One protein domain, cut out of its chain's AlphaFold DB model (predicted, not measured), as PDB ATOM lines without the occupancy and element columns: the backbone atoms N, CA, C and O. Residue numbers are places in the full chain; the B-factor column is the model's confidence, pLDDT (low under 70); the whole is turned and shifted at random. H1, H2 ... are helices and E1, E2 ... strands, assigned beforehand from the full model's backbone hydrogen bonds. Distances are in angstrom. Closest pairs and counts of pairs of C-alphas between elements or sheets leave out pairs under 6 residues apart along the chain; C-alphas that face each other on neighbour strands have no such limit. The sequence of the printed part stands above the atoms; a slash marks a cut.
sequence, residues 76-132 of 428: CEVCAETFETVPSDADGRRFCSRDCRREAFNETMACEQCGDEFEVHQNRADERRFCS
ATOM      1  N   CYS A  76     221.348 244.161 199.758       89.69
ATOM      2  CA  CYS A  76     222.338 243.103 199.928       89.69
ATOM      3  C   CYS A  76     223.757 243.644 199.701       89.69
ATOM      4  O   CYS A  76     224.015 244.249 198.665       89.69
ATOM      5  N   GLU A  77     224.690 243.374 200.614       88.94
ATOM      6  CA  GLU A  77     226.090 243.816 200.475       88.94
ATOM      7  C   GLU A  77     226.848 243.135 199.319       88.94
ATOM      8  O   GLU A  77     227.861 243.663 198.874       88.94
ATOM      9  N   VAL A  78     226.371 241.983 198.831       89.62
ATOM     10  CA  VAL A  78     227.047 241.194 197.782       89.62
ATOM     11  C   VAL A  78     226.465 241.464 196.399       89.62
ATOM     12  O   VAL A  78     227.172 241.934 195.517       89.62
ATOM     13  N   CYS A  79     225.168 241.214 196.193       89.81
ATOM     14  CA  CYS A  79     224.544 241.391 194.877       89.81
ATOM     15  C   CYS A  79     223.960 242.793 194.643       89.81
ATOM     16  O   CYS A  79     223.448 243.059 193.560       89.81
ATOM     17  N   ALA A  80     223.986 243.676 195.651       87.50
ATOM     18  CA  ALA A  80     223.376 245.011 195.630       87.50
ATOM     19  C   ALA A  80     221.853 245.049 195.373       87.50
ATOM     20  O   ALA A  80     221.266 246.129 195.286       87.50
ATOM     21  N   GLU A  81     221.178 243.899 195.301       90.06
ATOM     22  CA  GLU A  81     219.726 243.836 195.150       90.06
ATOM     23  C   GLU A  81     219.016 244.204 196.456       90.06
ATOM     24  O   GLU A  81     219.457 243.866 197.562       90.06
ATOM     25  N   THR A  82     217.882 244.892 196.326       89.56
ATOM     26  CA  THR A  82     217.016 245.209 197.461       89.56
ATOM     27  C   THR A  82     216.130 244.020 197.810       89.56
ATOM     28  O   THR A  82     215.504 243.437 196.925       89.56
ATOM     29  N   PHE A  83     216.023 243.690 199.093       91.00
ATOM     30  CA  PHE A  83     215.176 242.615 199.605       91.00
ATOM     31  C   PHE A  83     214.393 243.079 200.834       91.00
ATOM     32  O   PHE A  83     214.764 244.049 201.491       91.00
ATOM     33  N   GLU A  84     213.305 242.382 201.153       87.88
ATOM     34  CA  GLU A  84     212.419 242.750 202.257       87.88
ATOM     35  C   GLU A  84     212.501 241.743 203.406       87.88
ATOM     36  O   GLU A  84     212.538 240.528 203.195       87.88
ATOM     37  N   THR A  85     212.499 242.244 204.638       86.69
ATOM     38  CA  THR A  85     212.466 241.425 205.854       86.69
ATOM     39  C   THR A  85     211.515 242.012 206.895       86.69
ATOM     40  O   THR A  85     211.007 243.119 206.732       86.69
ATOM     41  N   VAL A  86     211.206 241.249 207.941       84.88
ATOM     42  CA  VAL A  86     210.398 241.743 209.065       84.88
ATOM     43  C   VAL A  86     211.259 242.623 209.980       84.88
ATOM     44  O   VAL A  86     212.443 242.327 210.132       84.88
ATOM     45  N   PRO A  87     210.698 243.649 210.649       80.06
ATOM     46  CA  PRO A  87     211.464 244.519 211.547       80.06
ATOM     47  C   PRO A  87     212.276 243.772 212.618       80.06
ATOM     48  O   PRO A  87     213.384 244.186 212.947       80.06
ATOM     49  N   SER A  88     211.770 242.637 213.122       74.56
ATOM     50  CA  SER A  88     212.480 241.805 214.111       74.56
ATOM     51  C   SER A  88     213.788 241.209 213.592       74.56
ATOM     52  O   SER A  88     214.690 240.938 214.378       74.56
ATOM     53  N   ASP A  89     213.873 240.996 212.280       75.62
ATOM     54  CA  ASP A  89     215.003 240.358 211.610       75.62
ATOM     55  C   ASP A  89     215.856 241.384 210.856       75.62
ATOM     56  O   ASP A  89     216.849 241.000 210.249       75.62
ATOM     57  N   ALA A  90     215.473 242.667 210.865       76.00
ATOM     58  CA  ALA A  90     216.163 243.749 210.167       76.00
ATOM     59  C   ALA A  90     217.536 244.049 210.786       76.00
ATOM     60  O   ALA A  90     218.505 244.323 210.070       76.00
ATOM     61  N   ASP A  91     217.633 243.974 212.115       72.75
ATOM     62  CA  ASP A  91     218.873 244.257 212.831       72.75
ATOM     63  C   ASP A  91     219.909 243.144 212.590       72.75
ATOM     64  O   ASP A  91     219.679 241.962 212.852       72.75
ATOM     65  N   GLY A  92     221.056 243.518 212.019       74.81
ATOM     66  CA  GLY A  92     222.130 242.592 211.642       74.81
ATOM     67  C   GLY A  92     221.939 241.837 210.315       74.81
ATOM     68  O   GLY A  92     222.803 241.030 209.952       74.81
ATOM     69  N   ARG A  93     220.862 242.079 209.551       84.31
ATOM     70  CA  ARG A  93     220.640 241.411 208.255       84.31
ATOM     71  C   ARG A  93     221.316 242.148 207.103       84.31
ATOM     72  O   ARG A  93     220.896 243.223 206.696       84.31
ATOM     73  N   ARG A  94     222.345 241.509 206.546       86.06
ATOM     74  CA  ARG A  94     223.245 242.090 205.531       86.06
ATOM     75  C   ARG A  94     223.124 241.485 204.127       86.06
ATOM     76  O   ARG A  94     223.598 242.062 203.154       86.06
ATOM     77  N   PHE A  95     222.489 240.316 204.010       91.12
ATOM     78  CA  PHE A  95     222.445 239.538 202.766       91.12
ATOM     79  C   PHE A  95     221.024 239.087 202.437       91.12
ATOM     80  O   PHE A  95     220.284 238.655 203.331       91.12
ATOM     81  N   CYS A  96     220.677 239.129 201.148       88.38
ATOM     82  CA  CYS A  96     219.364 238.722 200.647       88.38
ATOM     83  C   CYS A  96     219.146 237.202 200.723       88.38
ATOM     84  O   CYS A  96     218.031 236.745 200.972       88.38
ATOM     85  N   SER A  97     220.209 236.408 200.561       88.00
ATOM     86  CA  SER A  97     220.132 234.951 200.451       88.00
ATOM     87  C   SER A  97     221.254 234.248 201.218       88.00
ATOM     88  O   SER A  97     222.231 234.855 201.669       88.00
ATOM     89  N   ARG A  98     221.107 232.926 201.381       86.31
ATOM     90  CA  ARG A  98     222.186 232.080 201.909       86.31
ATOM     91  C   ARG A  98     223.392 232.054 200.973       86.31
ATOM     92  O   ARG A  98     224.496 231.880 201.471       86.31
ATOM     93  N   ASP A  99     223.179 232.241 199.676       87.56
ATOM     94  CA  ASP A  99     224.235 232.217 198.665       87.56
ATOM     95  C   ASP A  99     225.084 233.484 198.738       87.56
ATOM     96  O   ASP A  99     226.290 233.381 198.917       87.56
ATOM     97  N   CYS A 100     224.467 234.669 198.805       86.69
ATOM     98  CA  CYS A 100     225.202 235.915 199.046       86.69
ATOM     99  C   CYS A 100     225.921 235.905 200.401       86.69
ATOM    100  O   CYS A 100     227.036 236.393 200.529       86.69
ATOM    101  N   ARG A 101     225.315 235.308 201.434       86.12
ATOM    102  CA  ARG A 101     226.008 235.129 202.717       86.12
ATOM    103  C   ARG A 101     227.222 234.204 202.585       86.12
ATOM    104  O   ARG A 101     228.219 234.437 203.258       86.12
ATOM    105  N   ARG A 102     227.112 233.139 201.789       85.62
ATOM    106  CA  ARG A 102     228.204 232.198 201.536       85.62
ATOM    107  C   ARG A 102     229.340 232.905 200.818       85.62
ATOM    108  O   ARG A 102     230.448 232.880 201.312       85.62
ATOM    109  N   GLU A 103     229.034 233.615 199.745       85.25
ATOM    110  CA  GLU A 103     230.004 234.376 198.959       85.25
ATOM    111  C   GLU A 103     230.748 235.432 199.793       85.25
ATOM    112  O   GLU A 103     231.947 235.616 199.636       85.25
ATOM    113  N   ALA A 104     230.069 236.074 200.748       85.56
ATOM    114  CA  ALA A 104     230.699 237.070 201.616       85.56
ATOM    115  C   ALA A 104     231.680 236.492 202.654       85.56
ATOM    116  O   ALA A 104     232.571 237.207 203.116       85.56
ATOM    117  N   PHE A 105     231.478 235.245 203.091       86.19
ATOM    118  CA  PHE A 105     232.184 234.679 204.248       86.19
ATOM    119  C   PHE A 105     232.916 233.379 203.978       86.19
ATOM    120  O   PHE A 105     233.635 232.918 204.865       86.19
ATOM    121  N   ASN A 106     232.721 232.772 202.816       88.31
ATOM    122  CA  ASN A 106     233.460 231.595 202.431       88.31
ATOM    123  C   ASN A 106     234.705 231.985 201.649       88.31
ATOM    124  O   ASN A 106     234.699 232.925 200.859       88.31
ATOM    125  N   GLU A 107     235.763 231.226 201.866       87.31
ATOM    126  CA  GLU A 107     236.960 231.237 201.047       87.31
ATOM    127  C   GLU A 107     237.244 229.827 200.534       87.31
ATOM    128  O   GLU A 107     236.861 228.831 201.158       87.31
ATOM    129  N   THR A 108     237.875 229.755 199.364       89.62
ATOM    130  CA  THR A 108     238.257 228.499 198.722       89.62
ATOM    131  C   THR A 108     239.672 228.134 199.133       89.62
ATOM    132  O   THR A 108     240.580 228.961 199.055       89.62
ATOM    133  N   MET A 109     239.871 226.884 199.539       89.19
ATOM    134  CA  MET A 109     241.181 226.352 199.897       89.19
ATOM    135  C   MET A 109     241.370 224.933 199.359       89.19
ATOM    136  O   MET A 109     240.398 224.223 199.105       89.19
ATOM    137  N   ALA A 110     242.625 224.523 199.172       90.94
ATOM    138  CA  ALA A 110     242.969 223.195 198.672       90.94
ATOM    139  C   ALA A 110     243.076 222.181 199.817       90.94
ATOM    140  O   ALA A 110     243.641 222.465 200.873       90.94
ATOM    141  N   CYS A 111     242.541 220.981 199.607       92.31
ATOM    142  CA  CYS A 111     242.682 219.868 200.538       92.31
ATOM    143  C   CYS A 111     244.127 219.364 200.564       92.31
ATOM    144  O   CYS A 111     244.659 218.982 199.526       92.31
ATOM    145  N   GLU A 112     244.739 219.256 201.745       91.00
ATOM    146  CA  GLU A 112     246.120 218.762 201.868       91.00
ATOM    147  C   GLU A 112     246.294 217.284 201.467       91.00
ATOM    148  O   GLU A 112     247.406 216.863 201.159       91.00
ATOM    149  N   GLN A 113     245.213 216.496 201.457       90.31
ATOM    150  CA  GLN A 113     245.254 215.072 201.102       90.31
ATOM    151  C   GLN A 113     245.018 214.811 199.608       90.31
ATOM    152  O   GLN A 113     245.732 214.012 199.010       90.31
ATOM    153  N   CYS A 114     243.985 215.415 199.010       90.75
ATOM    154  CA  CYS A 114     243.601 215.137 197.618       90.75
ATOM    155  C   CYS A 114     243.905 216.280 196.644       90.75
ATOM    156  O   CYS A 114     243.859 216.066 195.438       90.75
ATOM    157  N   GLY A 115     244.213 217.480 197.141       89.19
ATOM    158  CA  GLY A 115     244.437 218.673 196.322       89.19
ATOM    159  C   GLY A 115     243.164 219.351 195.810       89.19
ATOM    160  O   GLY A 115     243.263 220.438 195.250       89.19
ATOM    161  N   ASP A 116     241.981 218.763 196.019       92.69
ATOM    162  CA  ASP A 116     240.718 219.354 195.563       92.69
ATOM    163  C   ASP A 116     240.392 220.651 196.313       92.69
ATOM    164  O   ASP A 116     240.577 220.759 197.532       92.69
ATOM    165  N   GLU A 117     239.848 221.619 195.581       92.56
ATOM    166  CA  GLU A 117     239.377 222.889 196.122       92.56
ATOM    167  C   GLU A 117     238.032 222.723 196.845       92.56
ATOM    168  O   GLU A 117     237.103 222.086 196.342       92.56
ATOM    169  N   PHE A 118     237.906 223.318 198.031       92.69
ATOM    170  CA  PHE A 118     236.673 223.303 198.813       92.69
ATOM    171  C   PHE A 118     236.439 224.629 199.547       92.69
ATOM    172  O   PHE A 118     237.377 225.357 199.866       92.69
ATOM    173  N   GLU A 119     235.169 224.941 199.815       89.44
ATOM    174  CA  GLU A 119     234.768 226.182 200.482       89.44
ATOM    175  C   GLU A 119     234.709 226.024 202.007       89.44
ATOM    176  O   GLU A 119     234.055 225.115 202.537       89.44
ATOM    177  N   VAL A 120     235.299 226.975 202.727       90.56
ATOM    178  CA  VAL A 120     235.228 227.067 204.188       90.56
ATOM    179  C   VAL A 120     234.816 228.455 204.625       90.56
ATOM    180  O   VAL A 120     235.115 229.439 203.969       90.56
ATOM    181  N   HIS A 121     234.152 228.553 205.772       88.62
ATOM    182  CA  HIS A 121     233.886 229.847 206.387       88.62
ATOM    183  C   HIS A 121     235.202 230.457 206.901       88.62
ATOM    184  O   HIS A 121     235.936 229.755 207.592       88.62
ATOM    185  N   GLN A 122     235.436 231.756 206.688       87.19
ATOM    186  CA  GLN A 122     236.677 232.470 207.042       87.19
ATOM    187  C   GLN A 122     237.173 232.187 208.470       87.19
ATOM    188  O   GLN A 122     238.309 231.789 208.686       87.19
ATOM    189  N   ASN A 123     236.281 232.260 209.466       85.88
ATOM    190  CA  ASN A 123     236.596 231.923 210.867       85.88
ATOM    191  C   ASN A 123     237.106 230.487 211.118       85.88
ATOM    192  O   ASN A 123     237.440 230.164 212.254       85.88
ATOM    193  N   ARG A 124     237.064 229.597 210.125       83.94
ATOM    194  CA  ARG A 124     237.520 228.205 210.210       83.94
ATOM    195  C   ARG A 124     238.630 227.881 209.216       83.94
ATOM    196  O   ARG A 124     239.078 226.739 209.219       83.94
ATOM    197  N   ALA A 125     239.056 228.822 208.379       83.31
ATOM    198  CA  ALA A 125     240.065 228.545 207.366       83.31
ATOM    199  C   ALA A 125     241.419 228.172 207.974       83.31
ATOM    200  O   ALA A 125     242.049 227.233 207.506       83.31
ATOM    201  N   ASP A 126     241.788 228.792 209.096       80.62
ATOM    202  CA  ASP A 126     243.022 228.454 209.815       80.62
ATOM    203  C   ASP A 126     242.996 227.037 210.429       80.62
ATOM    204  O   ASP A 126     244.037 226.418 210.636       80.62
ATOM    205  N   GLU A 127     241.808 226.500 210.734       84.31
ATOM    206  CA  GLU A 127     241.647 225.193 211.388       84.31
ATOM    207  C   GLU A 127     241.377 224.055 210.392       84.31
ATOM    208  O   GLU A 127     241.563 222.876 210.710       84.31
ATOM    209  N   ARG A 128     240.867 224.370 209.196       87.31
ATOM    210  CA  ARG A 128     240.320 223.373 208.276       87.31
ATOM    211  C   ARG A 128     241.335 222.998 207.201       87.31
ATOM    212  O   ARG A 128     241.592 223.767 206.299       87.31
ATOM    213  N   ARG A 129     241.854 221.770 207.257       88.56
ATOM    214  CA  ARG A 129     242.927 221.295 206.354       88.56
ATOM    215  C   ARG A 129     242.470 220.326 205.258       88.56
ATOM    216  O   ARG A 129     243.150 220.136 204.255       88.56
ATOM    217  N   PHE A 130     241.301 219.713 205.445       92.62
ATOM    218  CA  PHE A 130     240.800 218.644 204.578       92.62
ATOM    219  C   PHE A 130     239.368 218.910 204.115       92.62
ATOM    220  O   PHE A 130     238.513 219.335 204.908       92.62
ATOM    221  N   CYS A 131     239.086 218.584 202.850       90.81
ATOM    222  CA  CYS A 131     237.766 218.762 202.240       90.81
ATOM    223  C   CYS A 131     236.695 217.860 202.876       90.81
ATOM    224  O   CYS A 131     235.534 218.250 202.997       90.81
ATOM    225  N   SER A 132     237.079 216.676 203.361       90.25
ATOM    226  CA  SER A 132     236.166 215.685 203.932       90.25
ATOM    227  C   SER A 132     236.775 214.969 205.138       90.25
ATOM    228  O   SER A 132     237.974 215.054 205.403       90.25
TER     229      SER A 132
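Overview. This is residues 76 to 132 of the 428 residues of an uncharacterized protein of Halomicroarcula pellucida (UniProt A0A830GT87). What shape does the backbone make? It is a loose rod of two small lobes joined by the helix H2: at one end the hairpin of E2 and E3, with residues 122 to 132 folded back beside it, and at the other an open loop made by E1, H1 and residues 91 to 97. Residues 86 to 92, of which 87 to 90 belong to H1, stick out at that other end. What is it built of? The printed part has 57 residues, with two named helices and three named strands in the order E1, H1, H2, E2, E3; the class is mixed, helices and strands, with 26 residues, under half, in named elements, and the one sheet, E2 - E3, is antiparallel. It is only just loose, close to extended, with a radius of gyration of the C-alphas of 14.9 A and spans of 46 by 19 by 14 A.

Arrangement. How are the sheet's two strands paired? E2, residues 106 to 110, and E3, residues 117 to 121, form a hairpin, antiparallel at 144 degrees between their directions. N 107 and O 120 are 2.8 A apart and N 118 and O 109 are 2.9 A apart, both within hydrogen-bond range. What comes next to the sheet? H2, residues 98 to 105, has a tight link to E2, with 0 residues between them. The closest C-alphas of H2 and E3 are those of Phe 105 and His 121, 5.6 A apart. How do the remaining elements stand? E1, residues 82 to 85, pairs with no named strand, and it meets H1, residues 87 to 90, only through their link; both are apart from H2, E2 and E3. Are the helix backbones well formed? In H2 every O i to N i+4 pair is within hydrogen-bond range, while H1 is too short for such a pair.

Along the chain. Where are the hairpin strands? E2 begins at C-alpha 106, (233.460, 231.595, 202.431), and is 13.2 A long from first to last C-alpha. E3 is 13.6 A long and ends at C-alpha 121, (233.886, 229.847, 206.387). Where are the other elements? H2 is 10.6 A long, E1 is 10.3 A long and H1 is 5.0 A long. E1 begins at C-alpha 82, (217.016, 245.209, 197.461).

Size, cuts and confidence. How large is it? The two C-alphas farthest apart, those of Pro 87 and Gln 113, are 46.0 A apart. Is the backbone continuous? The printed part has no cut, and no link between named elements is long. How confident is the model? The mean pLDDT of the printed part is 87.0, and no printed residue is under 70.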